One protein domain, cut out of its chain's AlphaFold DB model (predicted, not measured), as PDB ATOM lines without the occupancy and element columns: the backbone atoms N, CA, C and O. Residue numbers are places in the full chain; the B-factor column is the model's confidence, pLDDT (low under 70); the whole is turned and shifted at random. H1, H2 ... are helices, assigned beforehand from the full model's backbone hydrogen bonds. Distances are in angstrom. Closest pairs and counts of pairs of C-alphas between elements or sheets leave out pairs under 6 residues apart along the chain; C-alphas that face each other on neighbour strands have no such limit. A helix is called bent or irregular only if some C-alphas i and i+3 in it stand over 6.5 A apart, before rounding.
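AT A GLANCE: This is residues 5 to 102 of the 617 residues of an uncharacterized protein of Metarhizium acridum (strain CQMa 102) (UniProt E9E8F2). The domain is a wide-open U of helices with an empty middle: one side is H2, with the short H1 before it, the other is the long H5, and H3 and H4 join the two at one end. At the far end of H5 the chain folds back as H6, a short hairpin partner. The printed part has 98 residues with six named helices, H1 to H6 in order along the chain, and no named strand; the class is all helix. The whole is extended, with a radius of gyration of the C-alphas of 20.1 A, and elongated, spanning 57 by 31 by 26 A.

IN THESE COORDINATES: H1 is residues 5 to 11, beginning at C-alpha 5 at (174.537, 164.547, 282.737). H2 is residues 15 to 33, 26.7 A from first to last C-alpha. H3 is residues 38 to 51, 17.9 A long, and only just irregular: C-alphas 43 and 46 are 6.6 A apart. H4 is residues 55 to 60. H5, residues 62 to 91, is the longest helix at 43.2 A and starts at C-alpha 62 at (217.277, 164.823, 306.090); it is neither bent nor irregular, but only just: C-alphas 63 and 66 are 6.3 A apart. H6, residues 94 to 102, is 15.1 A long and ends at C-alpha 102 at (176.783, 164.505, 306.537); it is irregular, with C-alphas 95 and 98 7.4 A apart.

HOW THE PARTS SIT: H1 touches no helix and is apart from H2. H2 and H3 meet only through their link. H3 and H4 are close but not clearly touching; their closest C-alphas, those of Ala 51 and Asn 57, are 6.1 A apart, at a steep tilt of 55 degrees, opposite ways. H4 and H5 touch only at the corner by their link, and only just, with 3 pairs of C-alphas within 8 A; H5 does so with residues 64 to 65 alone, and the closest C-alphas are those of Cys 58 and Cys 64, 5.5 A apart. H5 and H6 form a helical hairpin, opposite ways at a steep tilt of 38 degrees; H5 touches H6 with residues 85 to 89 alone, the closest C-alphas being those of Cys 89 and Cys 97, 5.8 A apart. H2 and H5 are apart, and so are H1 and H6. Each O i to N i+4 pair is within hydrogen-bond range in H2 and H4; the counts are 2 of 3 in H1, 5 of 10 in H3, 24 of 26 in H5 and 1 of 5 in H6, where 0 of 6 O i to N i+3 pairs are within range.

THE WHOLE: The two C-alphas farthest apart are those of Asn 43 and Ser 95, 58.1 A. The printed part has no cut, and its five links between helices are tight. Residues 5 to 47, 69 to 84 and 90 to 95 stand free. Mean pLDDT of the printed part is 72.2; residues 5 to 16, 27, 31 to 52 and 92 to 102 are under 70.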
ATOM      1  N   ASP A   5     173.236 164.116 283.261       57.12
ATOM      2  CA  ASP A   5     174.537 164.547 282.737       57.12
ATOM      3  C   ASP A   5     174.637 166.075 282.614       57.12
ATOM      4  O   ASP A   5     175.667 166.669 282.931       57.12
ATOM      5  N   VAL A   6     173.544 166.744 282.227       61.47
ATOM      6  CA  VAL A   6     173.489 168.210 282.064       61.47
ATOM      7  C   VAL A   6     173.468 168.930 283.418       61.47
ATOM      8  O   VAL A   6     173.912 170.078 283.517       61.47
ATOM      9  N   ALA A   7     172.990 168.269 284.477       53.72
ATOM     10  CA  ALA A   7     173.105 168.766 285.844       53.72
ATOM     11  C   ALA A   7     174.524 168.542 286.401       53.72
ATOM     12  O   ALA A   7     175.128 169.475 286.933       53.72
ATOM     13  N   MET A   8     175.091 167.345 286.211       59.22
ATOM     14  CA  MET A   8     176.435 166.997 286.688       59.22
ATOM     15  C   MET A   8     177.535 167.828 286.003       59.22
ATOM     16  O   MET A   8     178.420 168.359 286.671       59.22
ATOM     17  N   ALA A   9     177.435 168.067 284.693       56.94
ATOM     18  CA  ALA A   9     178.368 168.932 283.963       56.94
ATOM     19  C   ALA A   9     178.356 170.404 284.435       56.94
ATOM     20  O   ALA A   9     179.287 171.156 284.147       56.94
ATOM     21  N   ARG A  10     177.319 170.840 285.167       58.44
ATOM     22  CA  ARG A  10     177.219 172.200 285.726       58.44
ATOM     23  C   ARG A  10     177.753 172.326 287.154       58.44
ATOM     24  O   ARG A  10     178.090 173.446 287.539       58.44
ATOM     25  N   SER A  11     177.865 171.236 287.919       52.16
ATOM     26  CA  SER A  11     178.423 171.271 289.282       52.16
ATOM     27  C   SER A  11     179.955 171.330 289.290       52.16
ATOM     28  O   SER A  11     180.533 172.017 290.127       52.16
ATOM     29  N   LEU A  12     180.621 170.722 288.301       49.78
ATOM     30  CA  LEU A  12     182.085 170.720 288.130       49.78
ATOM     31  C   LEU A  12     182.673 172.059 287.616       49.78
ATOM     32  O   LEU A  12     183.717 172.088 286.963       49.78
ATOM     33  N   ARG A  13     182.026 173.199 287.896       56.06
ATOM     34  CA  ARG A  13     182.528 174.525 287.496       56.06
ATOM     35  C   ARG A  13     183.833 174.861 288.247       56.06
ATOM     36  O   ARG A  13     183.837 174.862 289.479       56.06
ATOM     37  N   PRO A  14     184.925 175.247 287.554       58.84
ATOM     38  CA  PRO A  14     186.270 175.316 288.146       58.84
ATOM     39  C   PRO A  14     186.481 176.401 289.221       58.84
ATOM     40  O   PRO A  14     187.518 176.406 289.881       58.84
ATOM     41  N   ALA A  15     185.519 177.306 289.436       66.69
ATOM     42  CA  ALA A  15     185.632 178.409 290.395       66.69
ATOM     43  C   ALA A  15     185.857 177.945 291.850       66.69
ATOM     44  O   ALA A  15     186.673 178.532 292.560       66.69
ATOM     45  N   ALA A  16     185.194 176.867 292.286       65.94
ATOM     46  CA  ALA A  16     185.355 176.341 293.646       65.94
ATOM     47  C   ALA A  16     186.776 175.799 293.897       65.94
ATOM     48  O   ALA A  16     187.348 176.008 294.966       65.94
ATOM     49  N   TRP A  17     187.380 175.162 292.889       74.69
ATOM     50  CA  TRP A  17     188.745 174.643 292.986       74.69
ATOM     51  C   TRP A  17     189.795 175.759 293.009       74.69
ATOM     52  O   TRP A  17     190.783 175.647 293.732       74.69
ATOM     53  N   GLN A  18     189.561 176.864 292.288       79.25
ATOM     54  CA  GLN A  18     190.428 178.045 292.371       79.25
ATOM     55  C   GLN A  18     190.371 178.687 293.764       79.25
ATOM     56  O   GLN A  18     191.420 178.986 294.320       79.25
ATOM     57  N   LEU A  19     189.188 178.811 294.382       75.50
ATOM     58  CA  LEU A  19     189.055 179.322 295.757       75.50
ATOM     59  C   LEU A  19     189.796 178.456 296.792       75.50
ATOM     60  O   LEU A  19     190.449 178.992 297.688       75.50
ATOM     61  N   ILE A  20     189.742 177.127 296.655       72.12
ATOM     62  CA  ILE A  20     190.482 176.201 297.529       72.12
ATOM     63  C   ILE A  20     191.994 176.311 297.284       72.12
ATOM     64  O   ILE A  20     192.761 176.397 298.244       72.12
ATOM     65  N   ARG A  21     192.435 176.373 296.018       82.62
ATOM     66  CA  ARG A  21     193.847 176.609 295.667       82.62
ATOM     67  C   ARG A  21     194.365 177.923 296.237       82.62
ATOM     68  O   ARG A  21     195.438 177.919 296.824       82.62
ATOM     69  N   ASP A  22     193.604 179.005 296.128       80.56
ATOM     70  CA  ASP A  22     193.933 180.316 296.688       80.56
ATOM     71  C   ASP A  22     194.073 180.278 298.216       80.56
ATOM     72  O   ASP A  22     195.021 180.839 298.769       80.56
ATOM     73  N   ALA A  23     193.150 179.610 298.913       74.12
ATOM     74  CA  ALA A  23     193.195 179.474 300.366       74.12
ATOM     75  C   ALA A  23     194.423 178.669 300.832       74.12
ATOM     76  O   ALA A  23     195.124 179.089 301.755       74.12
ATOM     77  N   VAL A  24     194.721 177.549 300.162       76.94
ATOM     78  CA  VAL A  24     195.899 176.712 300.447       76.94
ATOM     79  C   VAL A  24     197.199 177.425 300.063       76.94
ATOM     80  O   VAL A  24     198.158 177.403 300.828       76.94
ATOM     81  N   ALA A  25     197.244 178.116 298.923       78.88
ATOM     82  CA  ALA A  25     198.415 178.878 298.498       78.88
ATOM     83  C   ALA A  25     198.743 180.001 299.492       78.88
ATOM     84  O   ALA A  25     199.904 180.163 299.857       78.88
ATOM     85  N   ARG A  26     197.735 180.731 299.993       79.75
ATOM     86  CA  ARG A  26     197.928 181.776 301.015       79.75
ATOM     87  C   ARG A  26     198.396 181.206 302.356       79.75
ATOM     88  O   ARG A  26     199.288 181.794 302.964       79.75
ATOM     89  N   SER A  27     197.848 180.077 302.815       69.94
ATOM     90  CA  SER A  27     198.256 179.474 304.095       69.94
ATOM     91  C   SER A  27     199.665 178.871 304.039       69.94
ATOM     92  O   SER A  27     200.459 179.079 304.959       69.94
ATOM     93  N   VAL A  28     200.020 178.205 302.935       70.75
ATOM     94  CA  VAL A  28     201.375 177.684 302.695       70.75
ATOM     95  C   VAL A  28     202.375 178.829 302.526       70.75
ATOM     96  O   VAL A  28     203.418 178.806 303.176       70.75
ATOM     97  N   ALA A  29     202.049 179.867 301.747       73.06
ATOM     98  CA  ALA A  29     202.904 181.045 301.598       73.06
ATOM     99  C   ALA A  29     203.177 181.719 302.951       73.06
ATOM    100  O   ALA A  29     204.336 181.890 303.311       73.06
ATOM    101  N   ALA A  30     202.144 182.011 303.749       72.56
ATOM    102  CA  ALA A  30     202.309 182.635 305.065       72.56
ATOM    103  C   ALA A  30     203.159 181.793 306.041       72.56
ATOM    104  O   ALA A  30     203.887 182.350 306.867       72.56
ATOM    105  N   SER A  31     203.102 180.460 305.938       65.00
ATOM    106  CA  SER A  31     203.951 179.552 306.722       65.00
ATOM    107  C   SER A  31     205.411 179.546 306.243       65.00
ATOM    108  O   SER A  31     206.332 179.490 307.060       65.00
ATOM    109  N   LEU A  32     205.635 179.672 304.928       59.16
ATOM    110  CA  LEU A  32     206.966 179.760 304.324       59.16
ATOM    111  C   LEU A  32     207.642 181.112 304.593       59.16
ATOM    112  O   LEU A  32     208.795 181.115 305.012       59.16
ATOM    113  N   THR A  33     206.946 182.249 304.461       67.94
ATOM    114  CA  THR A  33     207.530 183.585 304.724       67.94
ATOM    115  C   THR A  33     208.004 183.744 306.172       67.94
ATOM    116  O   THR A  33     208.886 184.551 306.453       67.94
ATOM    117  N   LYS A  34     207.457 182.959 307.111       60.62
ATOM    118  CA  LYS A  34     207.856 182.973 308.529       60.62
ATOM    119  C   LYS A  34     209.155 182.194 308.815       60.62
ATOM    120  O   LYS A  34     209.560 182.089 309.971       60.62
ATOM    121  N   ARG A  35     209.819 181.650 307.786       53.84
ATOM    122  CA  ARG A  35     211.152 181.033 307.854       53.84
ATOM    123  C   ARG A  35     212.038 181.663 306.776       53.84
ATOM    124  O   ARG A  35     211.679 181.652 305.604       53.84
ATOM    125  N   ASN A  36     213.203 182.192 307.156       50.72
ATOM    126  CA  ASN A  36     214.140 182.843 306.228       50.72
ATOM    127  C   ASN A  36     214.828 181.822 305.302       50.72
ATOM    128  O   ASN A  36     215.969 181.438 305.524       50.72
ATOM    129  N   ILE A  37     214.092 181.366 304.287       55.69
ATOM    130  CA  ILE A  37     214.531 180.401 303.263       55.69
ATOM    131  C   ILE A  37     214.588 181.075 301.878       55.69
ATOM    132  O   ILE A  37     215.324 180.635 301.004       55.69
ATOM    133  N   VAL A  38     213.854 182.177 301.674       55.94
ATOM    134  CA  VAL A  38     213.657 182.831 300.362       55.94
ATOM    135  C   VAL A  38     214.966 183.303 299.707       55.94
ATOM    136  O   VAL A  38     215.080 183.242 298.485       55.94
ATOM    137  N   THR A  39     215.962 183.723 300.490       57.62
ATOM    138  CA  THR A  39     217.283 184.150 299.990       57.62
ATOM    139  C   THR A  39     218.213 182.995 299.617       57.62
ATOM    140  O   THR A  39     219.019 183.156 298.709       57.62
ATOM    141  N   ASP A  40     218.095 181.832 300.261       56.59
ATOM    142  CA  ASP A  40     218.862 180.632 299.884       56.59
ATOM    143  C   ASP A  40     218.183 179.880 298.722       56.59
ATOM    144  O   ASP A  40     218.830 179.321 297.834       56.59
ATOM    145  N   ALA A  41     216.849 179.963 298.661       54.66
ATOM    146  CA  ALA A  41     216.033 179.344 297.627       54.66
ATOM    147  C   ALA A  41     216.452 179.743 296.205       54.66
ATOM    148  O   ALA A  41     216.406 178.887 295.332       54.66
ATOM    149  N   GLN A  42     216.880 180.990 295.956       56.69
ATOM    150  CA  GLN A  42     217.212 181.460 294.601       56.69
ATOM    151  C   GLN A  42     218.380 180.703 293.950       56.69
ATOM    152  O   GLN A  42     218.327 180.468 292.744       56.69
ATOM    153  N   ASN A  43     219.364 180.240 294.729       58.31
ATOM    154  CA  ASN A  43     220.425 179.358 294.225       58.31
ATOM    155  C   ASN A  43     219.987 177.882 294.191       58.31
ATOM    156  O   ASN A  43     220.477 177.111 293.370       58.31
ATOM    157  N   GLN A  44     219.026 177.485 295.033       56.56
ATOM    158  CA  GLN A  44     218.484 176.123 295.042       56.56
ATOM    159  C   GLN A  44     217.398 175.852 293.981       56.56
ATOM    160  O   GLN A  44     217.072 174.688 293.776       56.56
ATOM    161  N   ILE A  45     216.819 176.837 293.271       58.25
ATOM    162  CA  ILE A  45     215.745 176.550 292.279       58.25
ATOM    163  C   ILE A  45     216.268 175.718 291.094       58.25
ATOM    164  O   ILE A  45     215.550 174.871 290.556       58.25
ATOM    165  N   THR A  46     217.527 175.923 290.702       60.78
ATOM    166  CA  THR A  46     218.218 175.100 289.699       60.78
ATOM    167  C   THR A  46     218.385 173.659 290.177       60.78
ATOM    168  O   THR A  46     217.999 172.740 289.455       60.78
ATOM    169  N   ASP A  47     218.843 173.454 291.415       57.69
ATOM    170  CA  ASP A  47     218.967 172.113 291.995       57.69
ATOM    171  C   ASP A  47     217.619 171.464 292.309       57.69
ATOM    172  O   ASP A  47     217.493 170.251 292.185       57.69
ATOM    173  N   ALA A  48     216.571 172.228 292.622       62.03
ATOM    174  CA  ALA A  48     215.231 171.690 292.834       62.03
ATOM    175  C   ALA A  48     214.731 170.947 291.587       62.03
ATOM    176  O   ALA A  48     214.157 169.862 291.695       62.03
ATOM    177  N   LYS A  49     215.003 171.476 290.386       63.91
ATOM    178  CA  LYS A  49     214.631 170.821 289.122       63.91
ATOM    179  C   LYS A  49     215.407 169.511 288.901       63.91
ATOM    180  O   LYS A  49     214.844 168.558 288.364       63.91
ATOM    181  N   THR A  50     216.649 169.438 289.379       66.12
ATOM    182  CA  THR A  50     217.491 168.229 289.372       66.12
ATOM    183  C   THR A  50     217.043 167.216 290.436       66.12
ATOM    184  O   THR A  50     216.884 166.031 290.138       66.12
ATOM    185  N   ALA A  51     216.748 167.666 291.655       58.12
ATOM    186  CA  ALA A  51     216.312 166.847 292.785       58.12
ATOM    187  C   ALA A  51     214.917 166.239 292.564       58.12
ATOM    188  O   ALA A  51     214.698 165.071 292.879       58.12
ATOM    189  N   PHE A  52     213.989 166.976 291.943       59.00
ATOM    190  CA  PHE A  52     212.689 166.421 291.548       59.00
ATOM    191  C   PHE A  52     212.770 165.409 290.390       59.00
ATOM    192  O   PHE A  52     211.830 164.638 290.219       59.00
ATOM    193  N   SER A  53     213.878 165.339 289.636       74.69
ATOM    194  CA  SER A  53     214.079 164.275 288.633       74.69
ATOM    195  C   SER A  53     214.423 162.911 289.248       74.69
ATOM    196  O   SER A  53     214.291 161.882 288.588       74.69
ATOM    197  N   SER A  54     214.850 162.887 290.516       77.31
ATOM    198  CA  SER A  54     215.322 161.684 291.205       77.31
ATOM    199  C   SER A  54     214.837 161.641 292.660       77.31
ATOM    200  O   SER A  54     215.510 162.087 293.584       77.31
ATOM    201  N   TRP A  55     213.663 161.031 292.868       76.25
ATOM    202  CA  TRP A  55     213.013 160.833 294.180       76.25
ATOM    203  C   TRP A  55     213.954 160.267 295.265       76.25
ATOM    204  O   TRP A  55     213.910 160.679 296.423       76.25
ATOM    205  N   ASP A  56     214.871 159.389 294.856       79.81
ATOM    206  CA  ASP A  56     215.944 158.806 295.668       79.81
ATOM    207  C   ASP A  56     216.883 159.867 296.292       79.81
ATOM    208  O   ASP A  56     217.232 159.793 297.471       79.81
ATOM    209  N   ASN A  57     217.227 160.925 295.546       78.44
ATOM    210  CA  ASN A  57     218.106 161.995 296.026       78.44
ATOM    211  C   ASN A  57     217.407 162.962 296.992       78.44
ATOM    212  O   ASN A  57     218.060 163.456 297.910       78.44
ATOM    213  N   CYS A  58     216.084 163.154 296.885       77.06
ATOM    214  CA  CYS A  58     215.318 163.762 297.980       77.06
ATOM    215  C   CYS A  58     215.455 162.914 299.253       77.06
ATOM    216  O   CYS A  58     215.778 163.449 300.310       77.06
ATOM    217  N   MET A  59     215.289 161.587 299.176       81.00
ATOM    218  CA  MET A  59     215.272 160.744 300.380       81.00
ATOM    219  C   MET A  59     216.604 160.720 301.160       81.00
ATOM    220  O   MET A  59     216.595 160.488 302.369       81.00
ATOM    221  N   LYS A  60     217.735 161.025 300.504       81.69
ATOM    222  CA  LYS A  60     219.056 161.191 301.147       81.69
ATOM    223  C   LYS A  60     219.178 162.475 301.975       81.69
ATOM    224  O   LYS A  60     219.962 162.515 302.922       81.69
ATOM    225  N   ALA A  61     218.409 163.518 301.659       81.81
ATOM    226  CA  ALA A  61     218.420 164.774 302.400       81.81
ATOM    227  C   ALA A  61     217.477 164.707 303.615       81.81
ATOM    228  O   ALA A  61     216.253 164.621 303.480       81.81
ATOM    229  N   SER A  62     218.032 164.833 304.823       83.62
ATOM    230  CA  SER A  62     217.277 164.823 306.090       83.62
ATOM    231  C   SER A  62     216.142 165.859 306.139       83.62
ATOM    232  O   SER A  62     215.091 165.596 306.726       83.62
ATOM    233  N   PHE A  63     216.308 167.002 305.466       82.44
ATOM    234  CA  PHE A  63     215.284 168.041 305.334       82.44
ATOM    235  C   PHE A  63     214.127 167.668 304.385       82.44
ATOM    236  O   PHE A  63     213.006 168.121 304.604       82.44
ATOM    237  N   CYS A  64     214.351 166.812 303.380       83.19
ATOM    238  CA  CYS A  64     213.308 166.352 302.449       83.19
ATOM    239  C   CYS A  64     212.487 165.176 303.026       83.19
ATOM    240  O   CYS A  64     211.323 164.981 302.670       83.19
ATOM    241  N   LYS A  65     213.059 164.429 303.984       86.69
ATOM    242  CA  LYS A  65     212.413 163.287 304.655       86.69
ATOM    243  C   LYS A  65     211.111 163.664 305.379       86.69
ATOM    244  O   LYS A  65     210.122 162.942 305.264       86.69
ATOM    245  N   TRP A  66     211.084 164.792 306.096       91.25
ATOM    246  CA  TRP A  66     209.907 165.212 306.873       91.25
ATOM    247  C   TRP A  66     208.686 165.583 306.003       91.25
ATOM    248  O   TRP A  66     207.608 165.051 306.279       91.25
ATOM    249  N   PRO A  67     208.806 166.403 304.933       90.75
ATOM    250  CA  PRO A  67     207.715 166.629 303.981       90.75
ATOM    251  C   PRO A  67     207.145 165.343 303.371       90.75
ATOM    252  O   PRO A  67     205.928 165.179 303.334       90.75
ATOM    253  N   VAL A  68     208.004 164.414 302.932       92.38
ATOM    254  CA  VAL A  68     207.568 163.158 302.294       92.38
ATOM    255  C   VAL A  68     206.777 162.283 303.270       92.38
ATOM    256  O   VAL A  68     205.690 161.821 302.926       92.38
ATOM    257  N   ILE A  69     207.260 162.115 304.507       90.56
ATOM    258  CA  ILE A  69     206.532 161.378 305.555       90.56
ATOM    259  C   ILE A  69     205.180 162.047 305.852       90.56
ATOM    260  O   ILE A  69     204.163 161.358 305.918       90.56
ATOM    261  N   GLY A  70     205.136 163.379 305.962       95.06
ATOM    262  CA  GLY A  70     203.891 164.119 306.193       95.06
ATOM    263  C   GLY A  70     202.848 163.911 305.089       95.06
ATOM    264  O   GLY A  70     201.687 163.630 305.387       95.06
ATOM    265  N   VAL A  71     203.259 163.975 303.817       94.25
ATOM    266  CA  VAL A  71     202.370 163.728 302.667       94.25
ATOM    267  C   VAL A  71     201.862 162.282 302.646       94.25
ATOM    268  O   VAL A  71     200.678 162.067 302.389       94.25
ATOM    269  N   ILE A  72     202.707 161.294 302.966       94.12
ATOM    270  CA  ILE A  72     202.300 159.878 303.024       94.12
ATOM    271  C   ILE A  72     201.294 159.633 304.159       94.12
ATOM    272  O   ILE A  72     200.299 158.935 303.952       94.12
ATOM    273  N   ILE A  73     201.491 160.233 305.338       96.38
ATOM    274  CA  ILE A  73     200.558 160.088 306.467       96.38
ATOM    275  C   ILE A  73     199.209 160.737 306.132       96.38
ATOM    276  O   ILE A  73     198.171 160.092 306.256       96.38
ATOM    277  N   VAL A  74     199.198 161.978 305.637       96.38
ATOM    278  CA  VAL A  74     197.940 162.671 305.298       96.38
ATOM    279  C   VAL A  74     197.212 161.972 304.142       96.38
ATOM    280  O   VAL A  74     196.001 161.768 304.214       96.38
ATOM    281  N   GLY A  75     197.939 161.537 303.108       96.25
ATOM    282  CA  GLY A  75     197.366 160.787 301.988       96.25
ATOM    283  C   GLY A  75     196.788 159.428 302.399       96.25
ATOM    284  O   GLY A  75     195.677 159.094 301.989       96.25
ATOM    285  N   SER A  76     197.484 158.666 303.250       96.06
ATOM    286  CA  SER A  76     196.981 157.371 303.734       96.06
ATOM    287  C   SER A  76     195.766 157.518 304.652       96.06
ATOM    288  O   SER A  76     194.833 156.735 304.515       96.06
ATOM    289  N   LEU A  77     195.696 158.552 305.501       95.56
ATOM    290  CA  LEU A  77     194.499 158.844 306.304       95.56
ATOM    291  C   LEU A  77     193.274 159.194 305.440       95.56
ATOM    292  O   LEU A  77     192.170 158.731 305.729       95.56
ATOM    293  N   ILE A  78     193.453 159.957 304.354       95.00
ATOM    294  CA  ILE A  78     192.368 160.264 303.405       95.00
ATOM    295  C   ILE A  78     191.902 158.990 302.684       95.00
ATOM    296  O   ILE A  78     190.701 158.733 302.610       95.00
ATOM    297  N   ILE A  79     192.833 158.161 302.199       95.88
ATOM    298  CA  ILE A  79     192.503 156.905 301.507       95.88
ATOM    299  C   ILE A  79     191.819 155.915 302.458       95.88
ATOM    300  O   ILE A  79     190.795 155.347 302.095       95.88
ATOM    301  N   LEU A  80     192.320 155.747 303.687       94.50
ATOM    302  CA  LEU A  80     191.701 154.885 304.698       94.50
ATOM    303  C   LEU A  80     190.296 155.365 305.079       94.50
ATOM    304  O   LEU A  80     189.402 154.536 305.212       94.50
ATOM    305  N   SER A  81     190.073 156.679 305.183       92.31
ATOM    306  CA  SER A  81     188.738 157.252 305.405       92.31
ATOM    307  C   SER A  81     187.768 156.899 304.267       92.31
ATOM    308  O   SER A  81     186.667 156.407 304.517       92.31
ATOM    309  N   ILE A  82     188.201 157.053 303.009       90.00
ATOM    310  CA  ILE A  82     187.404 156.695 301.824       90.00
ATOM    311  C   ILE A  82     187.118 155.186 301.788       90.00
ATOM    312  O   ILE A  82     185.966 154.791 301.623       90.00
ATOM    313  N   VAL A  83     188.132 154.337 301.985       92.94
ATOM    314  CA  VAL A  83     187.985 152.871 301.977       92.94
ATOM    315  C   VAL A  83     187.076 152.398 303.113       92.94
ATOM    316  O   VAL A  83     186.190 151.586 302.873       92.94
ATOM    317  N   TRP A  84     187.220 152.935 304.326       90.50
ATOM    318  CA  TRP A  84     186.351 152.599 305.458       90.50
ATOM    319  C   TRP A  84     184.898 153.038 305.225       90.50
ATOM    320  O   TRP A  84     183.963 152.325 305.599       90.50
ATOM    321  N   CYS A  85     184.695 154.181 304.561       83.62
ATOM    322  CA  CYS A  85     183.372 154.634 304.142       83.62
ATOM    323  C   CYS A  85     182.763 153.687 303.091       83.62
ATOM    324  O   CYS A  85     181.637 153.231 303.272       83.62
ATOM    325  N   ILE A  86     183.527 153.297 302.060       86.44
ATOM    326  CA  ILE A  86     183.101 152.313 301.048       86.44
ATOM    327  C   ILE A  86     182.747 150.972 301.703       86.44
ATOM    328  O   ILE A  86     181.668 150.447 301.445       86.44
ATOM    329  N   VAL A  87     183.595 150.445 302.593       88.38
ATOM    330  CA  VAL A  87     183.327 149.193 303.321       88.38
ATOM    331  C   VAL A  87     182.025 149.293 304.118       88.38
ATOM    332  O   VAL A  87     181.208 148.380 304.046       88.38
ATOM    333  N   ARG A  88     181.757 150.409 304.811       81.75
ATOM    334  CA  ARG A  88     180.469 150.600 305.503       81.75
ATOM    335  C   ARG A  88     179.281 150.737 304.549       81.75
ATOM    336  O   ARG A  88     178.246 150.140 304.825       81.75
ATOM    337  N   CYS A  89     179.412 151.426 303.418       78.12
ATOM    338  CA  CYS A  89     178.353 151.489 302.404       78.12
ATOM    339  C   CYS A  89     178.051 150.119 301.769       78.12
ATOM    340  O   CYS A  89     176.889 149.804 301.519       78.12
ATOM    341  N   CYS A  90     179.070 149.286 301.541       81.62
ATOM    342  CA  CYS A  90     178.903 147.937 301.003       81.62
ATOM    343  C   CYS A  90     178.337 146.956 302.045       81.62
ATOM    344  O   CYS A  90     177.431 146.193 301.723       81.62
ATOM    345  N   CYS A  91     178.832 146.977 303.286       79.88
ATOM    346  CA  CYS A  91     178.433 146.020 304.325       79.88
ATOM    347  C   CYS A  91     177.118 146.377 305.036       79.88
ATOM    348  O   CYS A  91     176.399 145.470 305.443       79.88
ATOM    349  N   CYS A  92     176.777 147.662 305.181       69.38
ATOM    350  CA  CYS A  92     175.518 148.096 305.806       69.38
ATOM    351  C   CYS A  92     174.376 148.315 304.793       69.38
ATOM    352  O   CYS A  92     173.266 148.682 305.186       69.38
ATOM    353  N   GLY A  93     174.644 148.121 303.497       57.53
ATOM    354  CA  GLY A  93     173.699 148.350 302.406       57.53
ATOM    355  C   GLY A  93     173.346 149.826 302.171       57.53
ATOM    356  O   GLY A  93     173.696 150.723 302.941       57.53
ATOM    357  N   MET A  94     172.590 150.076 301.094       58.09
ATOM    358  CA  MET A  94     172.187 151.428 300.666       58.09
ATOM    359  C   MET A  94     171.435 152.223 301.749       58.09
ATOM    360  O   MET A  94     171.484 153.452 301.752       58.09
ATOM    361  N   SER A  95     170.802 151.535 302.703       60.09
ATOM    362  CA  SER A  95     170.064 152.110 303.835       60.09
ATOM    363  C   SER A  95     170.914 152.990 304.763       60.09
ATOM    364  O   SER A  95     170.382 153.896 305.399       60.09
ATOM    365  N   CYS A  96     172.221 152.728 304.884       54.09
ATOM    366  CA  CYS A  96     173.066 153.366 305.903       54.09
ATOM    367  C   CYS A  96     173.817 154.619 305.401       54.09
ATOM    368  O   CYS A  96     174.370 155.381 306.193       54.09
ATOM    369  N   CYS A  97     173.825 154.874 304.090       53.84
ATOM    370  CA  CYS A  97     174.676 155.898 303.473       53.84
ATOM    371  C   CYS A  97     174.376 157.341 303.934       53.84
ATOM    372  O   CYS A  97     175.272 158.185 303.933       53.84
ATOM    373  N   CYS A  98     173.140 157.643 304.343       54.78
ATOM    374  CA  CYS A  98     172.707 159.017 304.621       54.78
ATOM    375  C   CYS A  98     173.176 159.607 305.961       54.78
ATOM    376  O   CYS A  98     173.210 160.829 306.090       54.78
ATOM    377  N   SER A  99     173.557 158.790 306.949       57.25
ATOM    378  CA  SER A  99     174.110 159.301 308.215       57.25
ATOM    379  C   SER A  99     175.614 159.571 308.108       57.25
ATOM    380  O   SER A  99     176.090 160.604 308.573       57.25
ATOM    381  N   CYS A 100     176.369 158.695 307.435       53.19
ATOM    382  CA  CYS A 100     177.824 158.821 307.316       53.19
ATOM    383  C   CYS A 100     178.277 160.011 306.449       53.19
ATOM    384  O   CYS A 100     179.316 160.607 306.727       53.19
ATOM    385  N   PHE A 101     177.513 160.388 305.416       51.81
ATOM    386  CA  PHE A 101     177.931 161.431 304.469       51.81
ATOM    387  C   PHE A 101     177.640 162.881 304.899       51.81
ATOM    388  O   PHE A 101     178.101 163.802 304.225       51.81
ATOM    389  N   GLN A 102     176.981 163.129 306.041       53.50
ATOM    390  CA  GLN A 102     176.783 164.505 306.537       53.50
ATOM    391  C   GLN A 102     178.108 165.245 306.819       53.50
ATOM    392  O   GLN A 102     178.172 166.471 306.708       53.50
TER     393      GLN A 102